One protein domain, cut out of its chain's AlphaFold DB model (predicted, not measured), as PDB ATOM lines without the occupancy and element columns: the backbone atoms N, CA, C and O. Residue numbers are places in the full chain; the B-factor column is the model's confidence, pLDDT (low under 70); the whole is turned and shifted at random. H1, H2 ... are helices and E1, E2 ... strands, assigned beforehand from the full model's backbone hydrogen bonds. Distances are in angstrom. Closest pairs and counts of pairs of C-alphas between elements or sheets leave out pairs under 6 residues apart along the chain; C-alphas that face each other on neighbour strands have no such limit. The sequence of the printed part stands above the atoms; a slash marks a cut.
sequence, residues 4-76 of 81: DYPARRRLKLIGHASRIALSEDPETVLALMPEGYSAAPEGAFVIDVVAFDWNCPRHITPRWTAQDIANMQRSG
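What this domain is: This is residues 4 to 76 of the 81 residues of the protein "Pyridoxamine 5'-phosphate oxidase-related, FMN-binding" of Novosphingobium sp. KN65.2 (UniProt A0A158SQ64). A long ribbon of two antiparallel strands, E1 and E2, bends sharply into an arch, with the small helix H1 at one foot and H2 beyond the other, its residues 69 to 75 sticking out. The 73 printed residues hold E1, H1, E2, H2 in chain order, class mixed. The whole is extended, radius of gyration of the C-alphas 18.0 A, and flat, spanning 53 by 33 by 17 A.

Where its parts are: E1, residues 9 to 21, begins at C-alpha (586.688, 295.605, 480.281) and measures 32.3 A. H1 is residues 26 to 31. E2, residues 43 to 55, measures 29.8 A. H2, residues 66 to 75, measures 14.5 A and ends at C-alpha (577.510, 278.073, 467.979).

How they stand to each other: E1 and E2 are antiparallel neighbours at 158 degrees, with N 12 and O 53 2.8 A apart, within hydrogen-bond range. E1 bends by 73 degrees at residue 16, E2 by 82 degrees at residue 50. The closest C-alphas of H1 and E2, Val 29 and Ala 44, are 5.5 A apart. H2 is apart from E1 and H1. In H1 and H2 every O i to N i+4 pair is within hydrogen-bond range.

The domain as a whole: The C-alphas farthest apart, Ser 23 and Gly 76, are 53.1 A apart. The printed part has no cut. The link from H1 to E2 is long, 11 residues. Only residue 56 is under pLDDT 70.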
ATOM      1  N   ASP A   4     586.647 291.731 483.153       90.50
ATOM      2  CA  ASP A   4     585.949 290.940 482.149       90.50
ATOM      3  C   ASP A   4     586.933 290.714 480.993       90.50
ATOM      4  O   ASP A   4     587.164 291.600 480.160       90.50
ATOM      5  N   TYR A   5     587.603 289.559 481.015       91.56
ATOM      6  CA  TYR A   5     588.627 289.224 480.028       91.56
ATOM      7  C   TYR A   5     588.058 289.077 478.606       91.56
ATOM      8  O   TYR A   5     588.640 289.699 477.713       91.56
ATOM      9  N   PRO A   6     586.950 288.343 478.356       90.12
ATOM     10  CA  PRO A   6     586.354 288.262 477.021       90.12
ATOM     11  C   PRO A   6     585.968 289.627 476.444       90.12
ATOM     12  O   PRO A   6     586.343 289.941 475.315       90.12
ATOM     13  N   ALA A   7     585.283 290.480 477.217       89.50
ATOM     14  CA  ALA A   7     584.868 291.797 476.724       89.50
ATOM     15  C   ALA A   7     585.983 292.852 476.781       89.50
ATOM     16  O   ALA A   7     585.773 293.991 476.363       89.50
ATOM     17  N   ARG A   8     587.165 292.498 477.305       91.25
ATOM     18  CA  ARG A   8     588.294 293.407 477.548       91.25
ATOM     19  C   ARG A   8     587.882 294.640 478.357       91.25
ATOM     20  O   ARG A   8     588.252 295.757 478.018       91.25
ATOM     21  N   ARG A   9     587.113 294.477 479.432       91.50
ATOM     22  CA  ARG A   9     586.688 295.605 480.281       91.50
ATOM     23  C   ARG A   9     587.219 295.443 481.688       91.50
ATOM     24  O   ARG A   9     587.252 294.342 482.230       91.50
ATOM     25  N   ARG A  10     587.628 296.551 482.295       92.94
ATOM     26  CA  ARG A  10     588.087 296.576 483.684       92.94
ATOM     27  C   ARG A  10     587.204 297.493 484.502       92.94
ATOM     28  O   ARG A  10     587.041 298.657 484.141       92.94
ATOM     29  N   LEU A  11     586.711 296.973 485.619       92.94
ATOM     30  CA  LEU A  11     586.026 297.775 486.618       92.94
ATOM     31  C   LEU A  11     587.062 298.375 487.563       92.94
ATOM     32  O   LEU A  11     587.835 297.659 488.207       92.94
ATOM     33  N   LYS A  12     587.085 299.700 487.633       91.50
ATOM     34  CA  LYS A  12     587.787 300.448 488.672       91.50
ATOM     35  C   LYS A  12     586.782 300.774 489.768       91.50
ATOM     36  O   LYS A  12     585.723 301.315 489.468       91.50
ATOM     37  N   LEU A  13     587.128 300.454 491.010       93.69
ATOM     38  CA  LEU A  13     586.380 300.861 492.196       93.69
ATOM     39  C   LEU A  13     587.204 301.888 492.965       93.69
ATOM     40  O   LEU A  13     588.414 301.720 493.120       93.69
ATOM     41  N   ILE A  14     586.539 302.937 493.431       95.75
ATOM     42  CA  ILE A  14     587.103 303.965 494.301       95.75
ATOM     43  C   ILE A  14     586.238 303.978 495.558       95.75
ATOM     44  O   ILE A  14     585.012 304.012 495.465       95.75
ATOM     45  N   GLY A  15     586.867 303.924 496.727       96.62
ATOM     46  CA  GLY A  15     586.165 303.801 497.999       96.62
ATOM     47  C   GLY A  15     587.089 303.943 499.196       96.62
ATOM     48  O   GLY A  15     588.312 304.011 499.042       96.62
ATOM     49  N   HIS A  16     586.496 303.970 500.384       98.12
ATOM     50  CA  HIS A  16     587.226 303.927 501.646       98.12
ATOM     51  C   HIS A  16     587.322 302.483 502.121       98.12
ATOM     52  O   HIS A  16     586.310 301.802 502.230       98.12
ATOM     53  N   ALA A  17     588.538 302.010 502.379       97.19
ATOM     54  CA  ALA A  17     588.761 300.664 502.885       97.19
ATOM     55  C   ALA A  17     588.942 300.697 504.405       97.19
ATOM     56  O   ALA A  17     589.765 301.455 504.919       97.19
ATOM     57  N   SER A  18     588.218 299.834 505.105       97.31
ATOM     58  CA  SER A  18     588.435 299.502 506.508       97.31
ATOM     59  C   SER A  18     588.787 298.022 506.631       97.31
ATOM     60  O   SER A  18     588.433 297.208 505.775       97.31
ATOM     61  N   ARG A  19     589.543 297.672 507.672       97.44
ATOM     62  CA  ARG A  19     589.897 296.284 507.982       97.44
ATOM     63  C   ARG A  19     589.101 295.835 509.198       97.44
ATOM     64  O   ARG A  19     589.021 296.576 510.168       97.44
ATOM     65  N   ILE A  20     588.598 294.611 509.140       97.69
ATOM     66  CA  ILE A  20     587.979 293.889 510.249       97.69
ATOM     67  C   ILE A  20     588.898 292.712 510.569       97.69
ATOM     68  O   ILE A  20     589.115 291.857 509.709       97.69
ATOM     69  N   ALA A  21     589.498 292.665 511.756       97.56
ATOM     70  CA  ALA A  21     590.289 291.511 512.168       97.56
ATOM     71  C   ALA A  21     589.382 290.324 512.518       97.56
ATOM     72  O   ALA A  21     588.272 290.503 513.018       97.56
ATOM     73  N   LEU A  22     589.891 289.098 512.339       97.00
ATOM     74  CA  LEU A  22     589.160 287.884 512.728       97.00
ATOM     75  C   LEU A  22     588.723 287.908 514.203       97.00
ATOM     76  O   LEU A  22     587.657 287.408 514.531       97.00
ATOM     77  N   SER A  23     589.529 288.494 515.092       97.31
ATOM     78  CA  SER A  23     589.213 288.599 516.522       97.31
ATOM     79  C   SER A  23     588.095 289.591 516.850       97.31
ATOM     80  O   SER A  23     587.549 289.526 517.946       97.31
ATOM     81  N   GLU A  24     587.810 290.542 515.957       97.31
ATOM     82  CA  GLU A  24     586.803 291.589 516.172       97.31
ATOM     83  C   GLU A  24     585.418 291.116 515.730       97.31
ATOM     84  O   GLU A  24     584.453 291.275 516.472       97.31
ATOM     85  N   ASP A  25     585.335 290.495 514.552       97.00
ATOM     86  CA  ASP A  25     584.097 289.928 514.015       97.00
ATOM     87  C   ASP A  25     584.395 288.628 513.244       97.00
ATOM     88  O   ASP A  25     584.637 288.640 512.029       97.00
ATOM     89  N   PRO A  26     584.408 287.482 513.950       95.38
ATOM     90  CA  PRO A  26     584.647 286.189 513.329       95.38
ATOM     91  C   PRO A  26     583.579 285.801 512.307       95.38
ATOM     92  O   PRO A  26     583.896 285.124 511.332       95.38
ATOM     93  N   GLU A  27     582.325 286.206 512.516       95.31
ATOM     94  CA  GLU A  27     581.204 285.814 511.661       95.31
ATOM     95  C   GLU A  27     581.372 286.405 510.260       95.31
ATOM     96  O   GLU A  27     581.399 285.663 509.276       95.31
ATOM     97  N   THR A  28     581.594 287.720 510.175       94.69
ATOM     98  CA  THR A  28     581.812 288.411 508.898       94.69
ATOM     99  C   THR A  28     583.041 287.874 508.168       94.69
ATOM    100  O   THR A  28     583.007 287.665 506.954       94.69
ATOM    101  N   VAL A  29     584.141 287.629 508.887       95.75
ATOM    102  CA  VAL A  29     585.387 287.150 508.269       95.75
ATOM    103  C   VAL A  29     585.243 285.713 507.758       95.75
ATOM    104  O   VAL A  29     585.679 285.418 506.644       95.75
ATOM    105  N   LEU A  30     584.617 284.819 508.529       93.81
ATOM    106  CA  LEU A  30     584.442 283.418 508.133       93.81
ATOM    107  C   LEU A  30     583.394 283.246 507.027       93.81
ATOM    108  O   LEU A  30     583.544 282.346 506.207       93.81
ATOM    109  N   ALA A  31     582.396 284.129 506.929       94.06
ATOM    110  CA  ALA A  31     581.427 284.115 505.831       94.06
ATOM    111  C   ALA A  31     582.060 284.370 504.447       94.06
ATOM    112  O   ALA A  31     581.491 283.993 503.424       94.06
ATOM    113  N   LEU A  32     583.240 285.000 504.397       93.88
ATOM    114  CA  LEU A  32     583.987 285.250 503.159       93.88
ATOM    115  C   LEU A  32     584.927 284.096 502.773       93.88
ATOM    116  O   LEU A  32     585.533 284.133 501.699       93.88
ATOM    117  N   MET A  33     585.072 283.085 503.635       93.81
ATOM    118  CA  MET A  33     585.934 281.939 503.371       93.81
ATOM    119  C   MET A  33     585.244 280.942 502.436       93.81
ATOM    120  O   MET A  33     584.110 280.540 502.698       93.81
ATOM    121  N   PRO A  34     585.916 280.483 501.367       93.19
ATOM    122  CA  PRO A  34     585.382 279.410 500.544       93.19
ATOM    123  C   PRO A  34     585.222 278.121 501.357       93.19
ATOM    124  O   PRO A  34     586.089 277.773 502.166       93.19
ATOM    125  N   GLU A  35     584.145 277.380 501.101       90.19
ATOM    126  CA  GLU A  35     583.926 276.082 501.736       90.19
ATOM    127  C   GLU A  35     585.093 275.122 501.456       90.19
ATOM    128  O   GLU A  35     585.583 275.008 500.331       90.19
ATOM    129  N   GLY A  36     585.557 274.428 502.499       88.19
ATOM    130  CA  GLY A  36     586.650 273.457 502.393       88.19
ATOM    131  C   GLY A  36     588.044 274.063 502.181       88.19
ATOM    132  O   GLY A  36     588.994 273.315 501.947       88.19
ATOM    133  N   TYR A  37     588.201 275.388 502.267       91.62
ATOM    134  CA  TYR A  37     589.506 276.030 502.140       91.62
ATOM    135  C   TYR A  37     590.272 276.003 503.471       91.62
ATOM    136  O   TYR A  37     589.786 276.482 504.490       91.62
ATOM    137  N   SER A  38     591.481 275.434 503.473       89.88
ATOM    138  CA  SER A  38     592.259 275.164 504.695       89.88
ATOM    139  C   SER A  38     593.040 276.359 505.248       89.88
ATOM    140  O   SER A  38     593.662 276.245 506.304       89.88
ATOM    141  N   ALA A  39     593.058 277.492 504.542       92.44
ATOM    142  CA  ALA A  39     593.775 278.675 504.998       92.44
ATOM    143  C   ALA A  39     593.090 279.296 506.225       92.44
ATOM    144  O   ALA A  39     591.866 279.381 506.286       92.44
ATOM    145  N   ALA A  40     593.886 279.780 507.178       91.19
ATOM    146  CA  ALA A  40     593.379 280.562 508.299       91.19
ATOM    147  C   ALA A  40     593.280 282.042 507.882       91.19
ATOM    148  O   ALA A  40     594.308 282.623 507.521       91.19
ATOM    149  N   PRO A  41     592.089 282.668 507.896       94.44
ATOM    150  CA  PRO A  41     591.969 284.086 507.581       94.44
ATOM    151  C   PRO A  41     592.500 284.956 508.725       94.44
ATOM    152  O   PRO A  41     592.313 284.649 509.898       94.44
ATOM    153  N   GLU A  42     593.113 286.091 508.391       95.75
ATOM    154  CA  GLU A  42     593.548 287.088 509.384       95.75
ATOM    155  C   GLU A  42     592.506 288.200 509.604       95.75
ATOM    156  O   GLU A  42     592.521 288.900 510.621       95.75
ATOM    157  N   GLY A  43     591.612 288.393 508.634       96.12
ATOM    158  CA  GLY A  43     590.608 289.447 508.636       96.12
ATOM    159  C   GLY A  43     590.013 289.692 507.252       96.12
ATOM    160  O   GLY A  43     590.396 289.056 506.271       96.12
ATOM    161  N   ALA A  44     589.098 290.650 507.186       96.81
ATOM    162  CA  ALA A  44     588.426 291.093 505.976       96.81
ATOM    163  C   ALA A  44     588.705 292.575 505.707       96.81
ATOM    164  O   ALA A  44     588.965 293.353 506.627       96.81
ATOM    165  N   PHE A  45     588.621 292.973 504.439       96.12
ATOM    166  CA  PHE A  45     588.534 294.378 504.057       96.12
ATOM    167  C   PHE A  45     587.106 294.692 503.628       96.12
ATOM    168  O   PHE A  45     586.575 294.034 502.734       96.12
ATOM    169  N   VAL A  46     586.519 295.722 504.229       95.31
ATOM    170  CA  VAL A  46     585.242 296.299 503.809       95.31
ATOM    171  C   VAL A  46     585.543 297.594 503.076       95.31
ATOM    172  O   VAL A  46     586.298 298.432 503.567       95.31
ATOM    173  N   ILE A  47     585.003 297.732 501.868       96.25
ATOM    174  CA  ILE A  47     585.234 298.900 501.025       96.25
ATOM    175  C   ILE A  47     583.904 299.616 500.818       96.25
ATOM    176  O   ILE A  47     583.036 299.114 500.105       96.25
ATOM    177  N   ASP A  48     583.785 300.812 501.383       97.44
ATOM    178  CA  ASP A  48     582.680 301.728 501.119       97.44
ATOM    179  C   ASP A  48     582.910 302.388 499.760       97.44
ATOM    180  O   ASP A  48     583.719 303.310 499.613       97.44
ATOM    181  N   VAL A  49     582.248 301.865 498.730       97.00
ATOM    182  CA  VAL A  49     582.419 302.320 497.346       97.00
ATOM    183  C   VAL A  49     581.775 303.696 497.161       97.00
ATOM    184  O   VAL A  49     580.573 303.856 497.354       97.00
ATOM    185  N   VAL A  50     582.566 304.678 496.723       97.81
ATOM    186  CA  VAL A  50     582.108 306.054 496.447       97.81
ATOM    187  C   VAL A  50     582.024 306.368 494.956       97.81
ATOM    188  O   VAL A  50     581.302 307.277 494.557       97.81
ATOM    189  N   ALA A  51     582.753 305.631 494.114       96.69
ATOM    190  CA  ALA A  51     582.665 305.751 492.664       96.69
ATOM    191  C   ALA A  51     583.119 304.464 491.965       96.69
ATOM    192  O   ALA A  51     583.898 303.675 492.510       96.69
ATOM    193  N   PHE A  52     582.683 304.286 490.720       94.38
ATOM    194  CA  PHE A  52     583.181 303.234 489.844       94.38
ATOM    195  C   PHE A  52     583.279 303.716 488.396       94.38
ATOM    196  O   PHE A  52     582.570 304.631 487.985       94.38
ATOM    197  N   ASP A  53     584.164 303.087 487.627       92.56
ATOM    198  CA  ASP A  53     584.363 303.385 486.210       92.56
ATOM    199  C   ASP A  53     584.718 302.113 485.430       92.56
ATOM    200  O   ASP A  53     585.552 301.310 485.863       92.56
ATOM    201  N   TRP A  54     584.104 301.947 484.259       88.69
ATOM    202  CA  TRP A  54     584.449 300.893 483.307       88.69
ATOM    203  C   TRP A  54     585.433 301.458 482.290       88.69
ATOM    204  O   TRP A  54     585.036 302.111 481.328       88.69
ATOM    205  N   ASN A  55     586.725 301.203 482.492       77.81
ATOM    206  CA  ASN A  55     587.767 301.846 481.694       77.81
ATOM    207  C   ASN A  55     588.380 300.934 480.610       77.81
ATOM    208  O   ASN A  55     588.323 299.705 480.684       77.81
ATOM    209  N   CYS A  56     588.992 301.613 479.634       69.00
ATOM    210  CA  CYS A  56     589.575 301.220 478.347       69.00
ATOM    211  C   CYS A  56     590.123 299.775 478.200       69.00
ATOM    212  O   CYS A  56     590.873 299.306 479.060       69.00
ATOM    213  N   PRO A  57     589.873 299.110 477.047       78.81
ATOM    214  CA  PRO A  57     590.294 297.730 476.772       78.81
ATOM    215  C   PRO A  57     591.782 297.540 476.460       78.81
ATOM    216  O   PRO A  57     592.242 296.408 476.283       78.81
ATOM    217  N   ARG A  58     592.553 298.626 476.328       83.81
ATOM    218  CA  ARG A  58     593.944 298.542 475.875       83.81
ATOM    219  C   ARG A  58     594.763 297.677 476.842       83.81
ATOM    220  O   ARG A  58     594.682 297.840 478.057       83.81
ATOM    221  N   HIS A  59     595.570 296.776 476.285       86.62
ATOM    222  CA  HIS A  59     596.425 295.837 477.026       86.62
ATOM    223  C   HIS A  59     595.688 294.762 477.851       86.62
ATOM    224  O   HIS A  59     596.295 294.156 478.732       86.62
ATOM    225  N   ILE A  60     594.407 294.486 477.580       90.19
ATOM    226  CA  ILE A  60     593.711 293.319 478.142       90.19
ATOM    227  C   ILE A  60     593.685 292.214 477.085       90.19
ATOM    228  O   ILE A  60     592.922 292.288 476.123       90.19
ATOM    229  N   THR A  61     594.531 291.195 477.254       91.44
ATOM    230  CA  THR A  61     594.481 289.983 476.426       91.44
ATOM    231  C   THR A  61     593.189 289.226 476.733       91.44
ATOM    232  O   THR A  61     592.968 288.902 477.906       91.44
ATOM    233  N   PRO A  62     592.350 288.927 475.725       91.44
ATOM    234  CA  PRO A  62     591.183 288.081 475.914       91.44
ATOM    235  C   PRO A  62     591.552 286.726 476.525       91.44
ATOM    236  O   PRO A  62     592.592 286.146 476.207       91.44
ATOM    237  N   ARG A  63     590.705 286.233 477.428       92.38
ATOM    238  CA  ARG A  63     590.822 284.906 478.042       92.38
ATOM    239  C   ARG A  63     589.439 284.296 478.115       92.38
ATOM    240  O   ARG A  63     588.491 284.993 478.464       92.38
ATOM    241  N   TRP A  64     589.367 283.005 477.839       92.25
ATOM    242  CA  TRP A  64     588.134 282.235 477.830       92.25
ATOM    243  C   TRP A  64     588.307 281.009 478.710       92.25
ATOM    244  O   TRP A  64     589.395 280.433 478.785       92.25
ATOM    245  N   THR A  65     587.237 280.624 479.389       93.19
ATOM    246  CA  THR A  65     587.184 279.350 480.100       93.19
ATOM    247  C   THR A  65     587.030 278.197 479.105       93.19
ATOM    248  O   THR A  65     586.644 278.390 477.950       93.19
ATOM    249  N   ALA A  66     587.288 276.964 479.550       94.12
ATOM    250  CA  ALA A  66     587.035 275.779 478.727       94.12
ATOM    251  C   ALA A  66     585.562 275.687 478.283       94.12
ATOM    252  O   ALA A  66     585.270 275.287 477.157       94.12
ATOM    253  N   GLN A  67     584.639 276.108 479.152       93.94
ATOM    254  CA  GLN A  67     583.212 276.140 478.854       93.94
ATOM    255  C   GLN A  67     582.873 277.182 477.782       93.94
ATOM    256  O   GLN A  67     582.087 276.887 476.884       93.94
ATOM    257  N   ASP A  68     583.491 278.363 477.830       91.69
ATOM    258  CA  ASP A  68     583.308 279.389 476.798       91.69
ATOM    259  C   ASP A  68     583.725 278.858 475.419       91.69
ATOM    260  O   ASP A  68     582.986 279.009 474.449       91.69
ATOM    261  N   ILE A  69     584.873 278.175 475.338       91.94
ATOM    262  CA  ILE A  69     585.359 277.549 474.096       91.94
ATOM    263  C   ILE A  69     584.381 276.485 473.592       91.94
ATOM    264  O   ILE A  69     584.029 276.489 472.413       91.94
ATOM    265  N   ALA A  70     583.885 275.613 474.473       93.00
ATOM    266  CA  ALA A  70     582.891 274.608 474.103       93.00
ATOM    267  C   ALA A  70     581.578 275.240 473.600       93.00
ATOM    268  O   ALA A  70     580.926 274.703 472.704       93.00
ATOM    269  N   ASN A  71     581.175 276.391 474.147       92.19
ATOM    270  CA  ASN A  71     580.008 277.134 473.672       92.19
ATOM    271  C   ASN A  71     580.232 277.702 472.265       92.19
ATOM    272  O   ASN A  71     579.389 277.487 471.398       92.19
ATOM    273  N   MET A  72     581.379 278.343 472.026       91.19
ATOM    274  CA  MET A  72     581.753 278.895 470.716       91.19
ATOM    275  C   MET A  72     581.840 277.815 469.629       91.19
ATOM    276  O   MET A  72     581.372 278.007 468.511       91.19
ATOM    277  N   GLN A  73     582.363 276.631 469.963       90.12
ATOM    278  CA  GLN A  73     582.390 275.489 469.043       90.12
ATOM    279  C   GLN A  73     580.986 275.008 468.656       90.12
ATOM    280  O   GLN A  73     580.769 274.621 467.510       90.12
ATOM    281  N   ARG A  74     580.034 275.037 469.599       90.44
ATOM    282  CA  ARG A  74     578.636 274.653 469.347       90.44
ATOM    283  C   ARG A  74     577.872 275.700 468.541       90.44
ATOM    284  O   ARG A  74     577.019 275.313 467.750       90.44
ATOM    285  N   SER A  75     578.151 276.991 468.742       87.94
ATOM    286  CA  SER A  75     577.510 278.073 467.979       87.94
ATOM    287  C   SER A  75     578.167 278.327 466.619       87.94
ATOM    288  O   SER A  75     577.540 278.917 465.745       87.94
ATOM    289  N   GLY A  76     579.409 277.874 466.418       86.75
ATOM    290  CA  GLY A  76     580.202 278.169 465.222       86.75
ATOM    291  C   GLY A  76     580.798 279.581 465.211       86.75
ATOM    292  O   GLY A  76     581.385 279.993 464.210       86.75
TER     293      GLY A  76